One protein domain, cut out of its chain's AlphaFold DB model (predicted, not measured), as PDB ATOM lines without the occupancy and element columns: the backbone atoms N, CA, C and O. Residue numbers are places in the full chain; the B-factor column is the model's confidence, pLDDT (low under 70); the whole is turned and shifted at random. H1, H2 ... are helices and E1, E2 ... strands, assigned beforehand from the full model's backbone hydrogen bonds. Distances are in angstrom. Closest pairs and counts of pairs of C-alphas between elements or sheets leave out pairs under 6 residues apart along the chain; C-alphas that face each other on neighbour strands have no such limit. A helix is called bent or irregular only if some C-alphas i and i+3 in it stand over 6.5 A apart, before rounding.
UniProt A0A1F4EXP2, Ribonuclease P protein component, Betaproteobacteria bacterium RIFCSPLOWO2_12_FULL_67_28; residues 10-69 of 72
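This is residues 10 to 69 of the 72 residues of the protein "Ribonuclease P protein component" of Betaproteobacteria bacterium RIFCSPLOWO2_12_FULL_67_28 (UniProt A0A1F4EXP2). One long helix, H1, runs most of the length of an elongated body, and a shorter helix, H2, packs on it aslant, running the same way. Between them the chain returns through an extended stretch holding the short strand E1. The printed part has 60 residues, with two named helices and one named strand in the order H1, E1, H2, mostly helix. It is compact, radius of gyration of the C-alphas 11.6 A, spanning 34 by 22 by 16 A.

H1, residues 19 to 39, is 30.8 A long from C-alpha 19 at (32.775, 62.734, 232.435); it has a kink of 25 degrees near residue 33 and is irregular, C-alphas 35 and 38 being 7.7 A apart. E1, residues 44 to 47, measures 10.2 A. H2, residues 57 to 69, measures 18.7 A, ending at C-alpha 69 (6.948, 52.099, 220.818).

H1 and H2 touch, closest at the C-alphas of Ala 32 and Arg 64, 5.1 A apart, at a tilt of 37 degrees, only just steep. The closest C-alphas of H1 and E1, Ile 29 and Val 47, are 7.7 A apart. E1 pairs with no named strand and is apart from H2. Every O i to N i+4 pair is within hydrogen-bond range in H2, and 14 of 17 in H1.

The farthest C-alphas, Ala 17 and Gly 41, are 34.5 A apart. The printed part has no cut. The link H1 to E1 is tight, E1 to H2 short. No printed residue is under 70 in pLDDT.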
ATOM      1  N   LEU A  10      19.111  63.986 230.321       94.44
ATOM      2  CA  LEU A  10      19.349  64.419 231.698       94.44
ATOM      3  C   LEU A  10      20.286  63.442 232.424       94.44
ATOM      4  O   LEU A  10      19.857  62.387 232.884       94.44
ATOM      5  N   ILE A  11      21.564  63.806 232.572       90.38
ATOM      6  CA  ILE A  11      22.552  63.018 233.332       90.38
ATOM      7  C   ILE A  11      23.232  63.892 234.386       90.38
ATOM      8  O   ILE A  11      24.040  64.765 234.074       90.38
ATOM      9  N   SER A  12      22.948  63.602 235.655       87.44
ATOM     10  CA  SER A  12      23.628  64.221 236.799       87.44
ATOM     11  C   SER A  12      24.980  63.561 237.102       87.44
ATOM     12  O   SER A  12      25.239  62.428 236.692       87.44
ATOM     13  N   ARG A  13      25.829  64.231 237.897       84.50
ATOM     14  CA  ARG A  13      27.115  63.676 238.375       84.50
ATOM     15  C   ARG A  13      26.956  62.376 239.181       84.50
ATOM     16  O   ARG A  13      27.877  61.576 239.210       84.50
ATOM     17  N   LYS A  14      25.780  62.130 239.777       83.56
ATOM     18  CA  LYS A  14      25.481  60.892 240.521       83.56
ATOM     19  C   LYS A  14      25.380  59.650 239.623       83.56
ATOM     20  O   LYS A  14      25.465  58.540 240.126       83.56
ATOM     21  N   HIS A  15      25.178  59.815 238.312       82.31
ATOM     22  CA  HIS A  15      25.090  58.677 237.388       82.31
ATOM     23  C   HIS A  15      26.451  58.045 237.111       82.31
ATOM     24  O   HIS A  15      26.524  56.836 236.932       82.31
ATOM     25  N   ALA A  16      27.498  58.866 237.054       81.88
ATOM     26  CA  ALA A  16      28.877  58.425 236.958       81.88
ATOM     27  C   ALA A  16      29.810  59.579 237.341       81.88
ATOM     28  O   ALA A  16      29.613  60.721 236.899       81.88
ATOM     29  N   ALA A  17      30.831  59.266 238.140       81.00
ATOM     30  CA  ALA A  17      31.802  60.245 238.615       81.00
ATOM     31  C   ALA A  17      32.595  60.844 237.445       81.00
ATOM     32  O   ALA A  17      32.813  62.059 237.387       81.00
ATOM     33  N   ARG A  18      32.966  60.019 236.457       88.75
ATOM     34  CA  ARG A  18      33.779  60.465 235.324       88.75
ATOM     35  C   ARG A  18      32.920  61.058 234.213       88.75
ATOM     36  O   ARG A  18      31.845  60.568 233.863       88.75
ATOM     37  N   ALA A  19      33.414  62.135 233.606       90.94
ATOM     38  CA  ALA A  19      32.775  62.734 232.435       90.94
ATOM     39  C   ALA A  19      32.749  61.770 231.234       90.94
ATOM     40  O   ALA A  19      31.764  61.742 230.499       90.94
ATOM     41  N   SER A  20      33.787  60.944 231.068       93.38
ATOM     42  CA  SER A  20      33.887  59.931 230.008       93.38
ATOM     43  C   SER A  20      32.789  58.864 230.096       93.38
ATOM     44  O   SER A  20      32.181  58.517 229.082       93.38
ATOM     45  N   GLU A  21      32.468  58.401 231.304       91.44
ATOM     46  CA  GLU A  21      31.385  57.441 231.559       91.44
ATOM     47  C   GLU A  21      30.024  58.056 231.213       91.44
ATOM     48  O   GLU A  21      29.264  57.496 230.419       91.44
ATOM     49  N   ARG A  22      29.758  59.281 231.690       93.12
ATOM     50  CA  ARG A  22      28.545  60.037 231.320       93.12
ATOM     51  C   ARG A  22      28.450  60.265 229.811       93.12
ATOM     52  O   ARG A  22      27.368  60.159 229.239       93.12
ATOM     53  N   ASN A  23      29.562  60.570 229.145       94.69
ATOM     54  CA  ASN A  23      29.606  60.760 227.694       94.69
ATOM     55  C   ASN A  23      29.302  59.467 226.934       94.69
ATOM     56  O   ASN A  23      28.613  59.522 225.918       94.69
ATOM     57  N   SER A  24      29.749  58.324 227.449       94.75
ATOM     58  CA  SER A  24      29.449  57.011 226.876       94.75
ATOM     59  C   SER A  24      27.961  56.679 226.996       94.75
ATOM     60  O   SER A  24      27.353  56.264 226.013       94.75
ATOM     61  N   ILE A  25      27.336  56.980 228.141       94.88
ATOM     62  CA  ILE A  25      25.879  56.849 228.319       94.88
ATOM     63  C   ILE A  25      25.130  57.754 227.330       94.88
ATOM     64  O   ILE A  25      24.253  57.282 226.607       94.88
ATOM     65  N   LYS A  26      25.507  59.040 227.231       95.62
ATOM     66  CA  LYS A  26      24.916  59.966 226.244       95.62
ATOM     67  C   LYS A  26      25.073  59.445 224.816       95.62
ATOM     68  O   LYS A  26      24.160  59.615 224.016       95.62
ATOM     69  N   ARG A  27      26.210  58.824 224.486       96.44
ATOM     70  CA  ARG A  27      26.462  58.250 223.159       96.44
ATOM     71  C   ARG A  27      25.484  57.117 222.852       96.44
ATOM     72  O   ARG A  27      24.856  57.169 221.806       96.44
ATOM     73  N   CYS A  28      25.285  56.173 223.773       96.81
ATOM     74  CA  CYS A  28      24.300  55.100 223.597       96.81
ATOM     75  C   CYS A  28      22.874  55.636 223.417       96.81
ATOM     76  O   CYS A  28      22.137  55.127 222.578       96.81
ATOM     77  N   ILE A  29      22.493  56.674 224.173       96.56
ATOM     78  CA  ILE A  29      21.162  57.285 224.054       96.56
ATOM     79  C   ILE A  29      20.976  57.943 222.687       96.56
ATOM     80  O   ILE A  29      19.974  57.683 222.025       96.56
ATOM     81  N   ARG A  30      21.941  58.762 222.252       96.81
ATOM     82  CA  ARG A  30      21.876  59.419 220.939       96.81
ATOM     83  C   ARG A  30      21.857  58.411 219.801       96.81
ATOM     84  O   ARG A  30      21.107  58.605 218.859       96.81
ATOM     85  N   GLU A  31      22.647  57.347 219.900       97.19
ATOM     86  CA  GLU A  31      22.699  56.326 218.857       97.19
ATOM     87  C   GLU A  31      21.370  55.581 218.729       97.19
ATOM     88  O   GLU A  31      20.848  55.438 217.630       97.19
ATOM     89  N   ALA A  32      20.773  55.175 219.852       96.38
ATOM     90  CA  ALA A  32      19.458  54.548 219.831       96.38
ATOM     91  C   ALA A  32      18.373  55.483 219.276       96.38
ATOM     92  O   ALA A  32      17.505  55.022 218.547       96.38
ATOM     93  N   PHE A  33      18.423  56.778 219.605       95.69
ATOM     94  CA  PHE A  33      17.469  57.764 219.093       95.69
ATOM     95  C   PHE A  33      17.643  57.990 217.593       95.69
ATOM     96  O   PHE A  33      16.664  57.950 216.863       95.69
ATOM     97  N   ARG A  34      18.887  58.155 217.124       94.06
ATOM     98  CA  ARG A  34      19.223  58.342 215.705       94.06
ATOM     99  C   ARG A  34      18.688  57.204 214.837       94.06
ATOM    100  O   ARG A  34      18.176  57.463 213.759       94.06
ATOM    101  N   LEU A  35      18.791  55.965 215.321       94.25
ATOM    102  CA  LEU A  35      18.324  54.773 214.607       94.25
ATOM    103  C   LEU A  35      16.798  54.671 214.489       94.25
ATOM    104  O   LEU A  35      16.320  53.973 213.609       94.25
ATOM    105  N   GLU A  36      16.046  55.339 215.363       92.88
ATOM    106  CA  GLU A  36      14.576  55.315 215.364       92.88
ATOM    107  C   GLU A  36      13.983  56.689 214.992       92.88
ATOM    108  O   GLU A  36      12.770  56.878 215.016       92.88
ATOM    109  N   GLN A  37      14.835  57.666 214.654       91.12
ATOM    110  CA  GLN A  37      14.463  59.070 214.486       91.12
ATOM    111  C   GLN A  37      13.424  59.274 213.379       91.12
ATOM    112  O   GLN A  37      12.523  60.092 213.532       91.12
ATOM    113  N   GLU A  38      13.542  58.524 212.285       88.69
ATOM    114  CA  GLU A  38      12.643  58.621 211.130       88.69
ATOM    115  C   GLU A  38      11.199  58.239 211.484       88.69
ATOM    116  O   GLU A  38      10.265  58.834 210.952       88.69
ATOM    117  N   GLY A  39      11.007  57.311 212.428       87.62
ATOM    118  CA  GLY A  39       9.680  56.887 212.879       87.62
ATOM    119  C   GLY A  39       9.066  57.776 213.964       87.62
ATOM    120  O   GLY A  39       7.863  57.737 214.181       87.62
ATOM    121  N   LEU A  40       9.858  58.590 214.669       88.44
ATOM    122  CA  LEU A  40       9.377  59.347 215.836       88.44
ATOM    123  C   LEU A  40       8.522  60.579 215.488       88.44
ATOM    124  O   LEU A  40       7.869  61.127 216.377       88.44
ATOM    125  N   GLY A  41       8.530  61.046 214.236       85.75
ATOM    126  CA  GLY A  41       7.835  62.279 213.843       85.75
ATOM    127  C   GLY A  41       8.357  63.509 214.601       85.75
ATOM    128  O   GLY A  41       9.507  63.540 215.011       85.75
ATOM    129  N   ALA A  42       7.536  64.539 214.825       88.12
ATOM    130  CA  ALA A  42       7.940  65.742 215.576       88.12
ATOM    131  C   ALA A  42       7.778  65.599 217.099       88.12
ATOM    132  O   ALA A  42       7.255  66.495 217.763       88.12
ATOM    133  N   LEU A  43       8.174  64.452 217.652       90.56
ATOM    134  CA  LEU A  43       8.085  64.195 219.085       90.56
ATOM    135  C   LEU A  43       9.299  64.767 219.835       90.56
ATOM    136  O   LEU A  43      10.449  64.564 219.438       90.56
ATOM    137  N   ASP A  44       9.035  65.395 220.980       92.69
ATOM    138  CA  ASP A  44      10.060  65.819 221.931       92.69
ATOM    139  C   ASP A  44      10.238  64.751 223.020       92.69
ATOM    140  O   ASP A  44       9.319  64.441 223.780       92.69
ATOM    141  N   VAL A  45      11.440  64.177 223.113       93.75
ATOM    142  CA  VAL A  45      11.755  63.065 224.020       93.75
ATOM    143  C   VAL A  45      12.820  63.474 225.030       93.75
ATOM    144  O   VAL A  45      13.913  63.898 224.663       93.75
ATOM    145  N   LEU A  46      12.545  63.280 226.322       95.12
ATOM    146  CA  LEU A  46      13.515  63.477 227.401       95.12
ATOM    147  C   LEU A  46      13.935  62.131 228.001       95.12
ATOM    148  O   LEU A  46      13.114  61.398 228.551       95.12
ATOM    149  N   VAL A  47      15.231  61.820 227.957       95.50
ATOM    150  CA  VAL A  47      15.773  60.578 228.522       95.50
ATOM    151  C   VAL A  47      16.500  60.849 229.834       95.50
ATOM    152  O   VAL A  47      17.526  61.535 229.871       95.50
ATOM    153  N   ARG A  48      16.004  60.227 230.909       94.31
ATOM    154  CA  ARG A  48      16.681  60.133 232.207       94.31
ATOM    155  C   ARG A  48      17.078  58.675 232.472       94.31
ATOM    156  O   ARG A  48      16.208  57.872 232.812       94.31
ATOM    157  N   PRO A  49      18.356  58.297 232.305       91.44
ATOM    158  CA  PRO A  49      18.796  56.948 232.631       91.44
ATOM    159  C   PRO A  49      18.725  56.694 234.143       91.44
ATOM    160  O   PRO A  49      18.753  57.620 234.947       91.44
ATOM    161  N   ALA A  50      18.647  55.422 234.534       88.88
ATOM    162  CA  ALA A  50      18.788  55.034 235.934       88.88
ATOM    163  C   ALA A  50      20.238  55.222 236.417       88.88
ATOM    164  O   ALA A  50      21.183  55.171 235.621       88.88
ATOM    165  N   TYR A  51      20.421  55.404 237.726       87.88
ATOM    166  CA  TYR A  51      21.752  55.419 238.336       87.88
ATOM    167  C   TYR A  51      22.463  54.077 238.121       87.88
ATOM    168  O   TYR A  51      21.828  53.025 238.145       87.88
ATOM    169  N   GLY A  52      23.777  54.116 237.885       84.81
ATOM    170  CA  GLY A  52      24.576  52.909 237.654       84.81
ATOM    171  C   GLY A  52      24.327  52.215 236.310       84.81
ATOM    172  O   GLY A  52      24.752  51.073 236.130       84.81
ATOM    173  N   CYS A  53      23.647  52.865 235.356       88.38
ATOM    174  CA  CYS A  53      23.474  52.283 234.030       88.38
ATOM    175  C   CYS A  53      24.829  52.076 233.337       88.38
ATOM    176  O   CYS A  53      25.726  52.920 233.398       88.38
ATOM    177  N   LYS A  54      24.974  50.934 232.663       90.12
ATOM    178  CA  LYS A  54      26.191  50.600 231.924       90.12
ATOM    179  C   LYS A  54      25.982  50.898 230.437       90.12
ATOM    180  O   LYS A  54      25.036  50.361 229.854       90.12
ATOM    181  N   PRO A  55      26.823  51.744 229.813       92.62
ATOM    182  CA  PRO A  55      26.761  51.960 228.374       92.62
ATOM    183  C   PRO A  55      27.156  50.676 227.633       92.62
ATOM    184  O   PRO A  55      28.004  49.918 228.098       92.62
ATOM    185  N   GLY A  56      26.545  50.437 226.474       94.69
ATOM    186  CA  GLY A  56      26.841  49.278 225.636       94.69
ATOM    187  C   GLY A  56      25.680  48.884 224.727       94.69
ATOM    188  O   GLY A  56      24.619  49.513 224.736       94.69
ATOM    189  N   ALA A  57      25.874  47.809 223.961       94.62
ATOM    190  CA  ALA A  57      24.897  47.321 222.986       94.62
ATOM    191  C   ALA A  57      23.536  46.991 223.622       94.62
ATOM    192  O   ALA A  57      22.499  47.381 223.093       94.62
ATOM    193  N   ALA A  58      23.527  46.364 224.804       94.56
ATOM    194  CA  ALA A  58      22.289  46.039 225.518       94.56
ATOM    195  C   ALA A  58      21.448  47.289 225.845       94.56
ATOM    196  O   ALA A  58      20.222  47.273 225.717       94.56
ATOM    197  N   MET A  59      22.102  48.396 226.217       95.25
ATOM    198  CA  MET A  59      21.427  49.669 226.473       95.25
ATOM    199  C   MET A  59      20.822  50.245 225.191       95.25
ATOM    200  O   MET A  59      19.682  50.706 225.216       95.25
ATOM    201  N   ILE A  60      21.562  50.186 224.079       96.19
ATOM    202  CA  ILE A  60      21.097  50.658 222.770       96.19
ATOM    203  C   ILE A  60      19.863  49.864 222.339       96.19
ATOM    204  O   ILE A  60      18.827  50.461 222.066       96.19
ATOM    205  N   VAL A  61      19.928  48.530 222.356       96.19
ATOM    206  CA  VAL A  61      18.804  47.656 221.975       96.19
ATOM    207  C   VAL A  61      17.565  47.945 222.824       96.19
ATOM    208  O   VAL A  61      16.458  48.055 222.296       96.19
ATOM    209  N   ARG A  62      17.736  48.114 224.142       95.00
ATOM    210  CA  ARG A  62      16.623  48.440 225.041       95.00
ATOM    211  C   ARG A  62      16.006  49.802 224.723       95.00
ATOM    212  O   ARG A  62      14.785  49.912 224.724       95.00
ATOM    213  N   LEU A  63      16.823  50.823 224.460       95.56
ATOM    214  CA  LEU A  63      16.342  52.165 224.117       95.56
ATOM    215  C   LEU A  63      15.635  52.195 222.763       95.56
ATOM    216  O   LEU A  63      14.561  52.779 222.678       95.56
ATOM    217  N   ARG A  64      16.164  51.502 221.749       95.25
ATOM    218  CA  ARG A  64      15.515  51.379 220.436       95.25
ATOM    219  C   ARG A  64      14.107  50.808 220.553       95.25
ATOM    220  O   ARG A  64      13.166  51.398 220.051       95.25
ATOM    221  N   ARG A  65      13.931  49.729 221.327       94.62
ATOM    222  CA  ARG A  65      12.597  49.160 221.597       94.62
ATOM    223  C   ARG A  65      11.646  50.147 222.278       94.62
ATOM    224  O   ARG A  65      10.442  50.044 222.087       94.62
ATOM    225  N   LEU A  66      12.157  51.049 223.117       94.50
ATOM    226  CA  LEU A  66      11.333  52.075 223.761       94.50
ATOM    227  C   LEU A  66      10.960  53.184 222.774       94.50
ATOM    228  O   LEU A  66       9.798  53.566 222.741       94.50
ATOM    229  N   PHE A  67      11.899  53.655 221.954       94.38
ATOM    230  CA  PHE A  67      11.626  54.664 220.928       94.38
ATOM    231  C   PHE A  67      10.689  54.144 219.836       94.38
ATOM    232  O   PHE A  67       9.725  54.824 219.512       94.38
ATOM    233  N   ALA A  68      10.870  52.908 219.370       92.00
ATOM    234  CA  ALA A  68       9.970  52.276 218.405       92.00
ATOM    235  C   ALA A  68       8.516  52.198 218.909       92.00
ATOM    236  O   ALA A  68       7.578  52.318 218.135       92.00
ATOM    237  N   LYS A  69       8.299  52.051 220.225       91.62
ATOM    238  CA  LYS A  69       6.948  52.099 220.818       91.62
ATOM    239  C   LYS A  69       6.332  53.501 220.833       91.62
ATOM    240  O   LYS A  69       5.118  53.616 220.984       91.62
TER     241      LYS A  69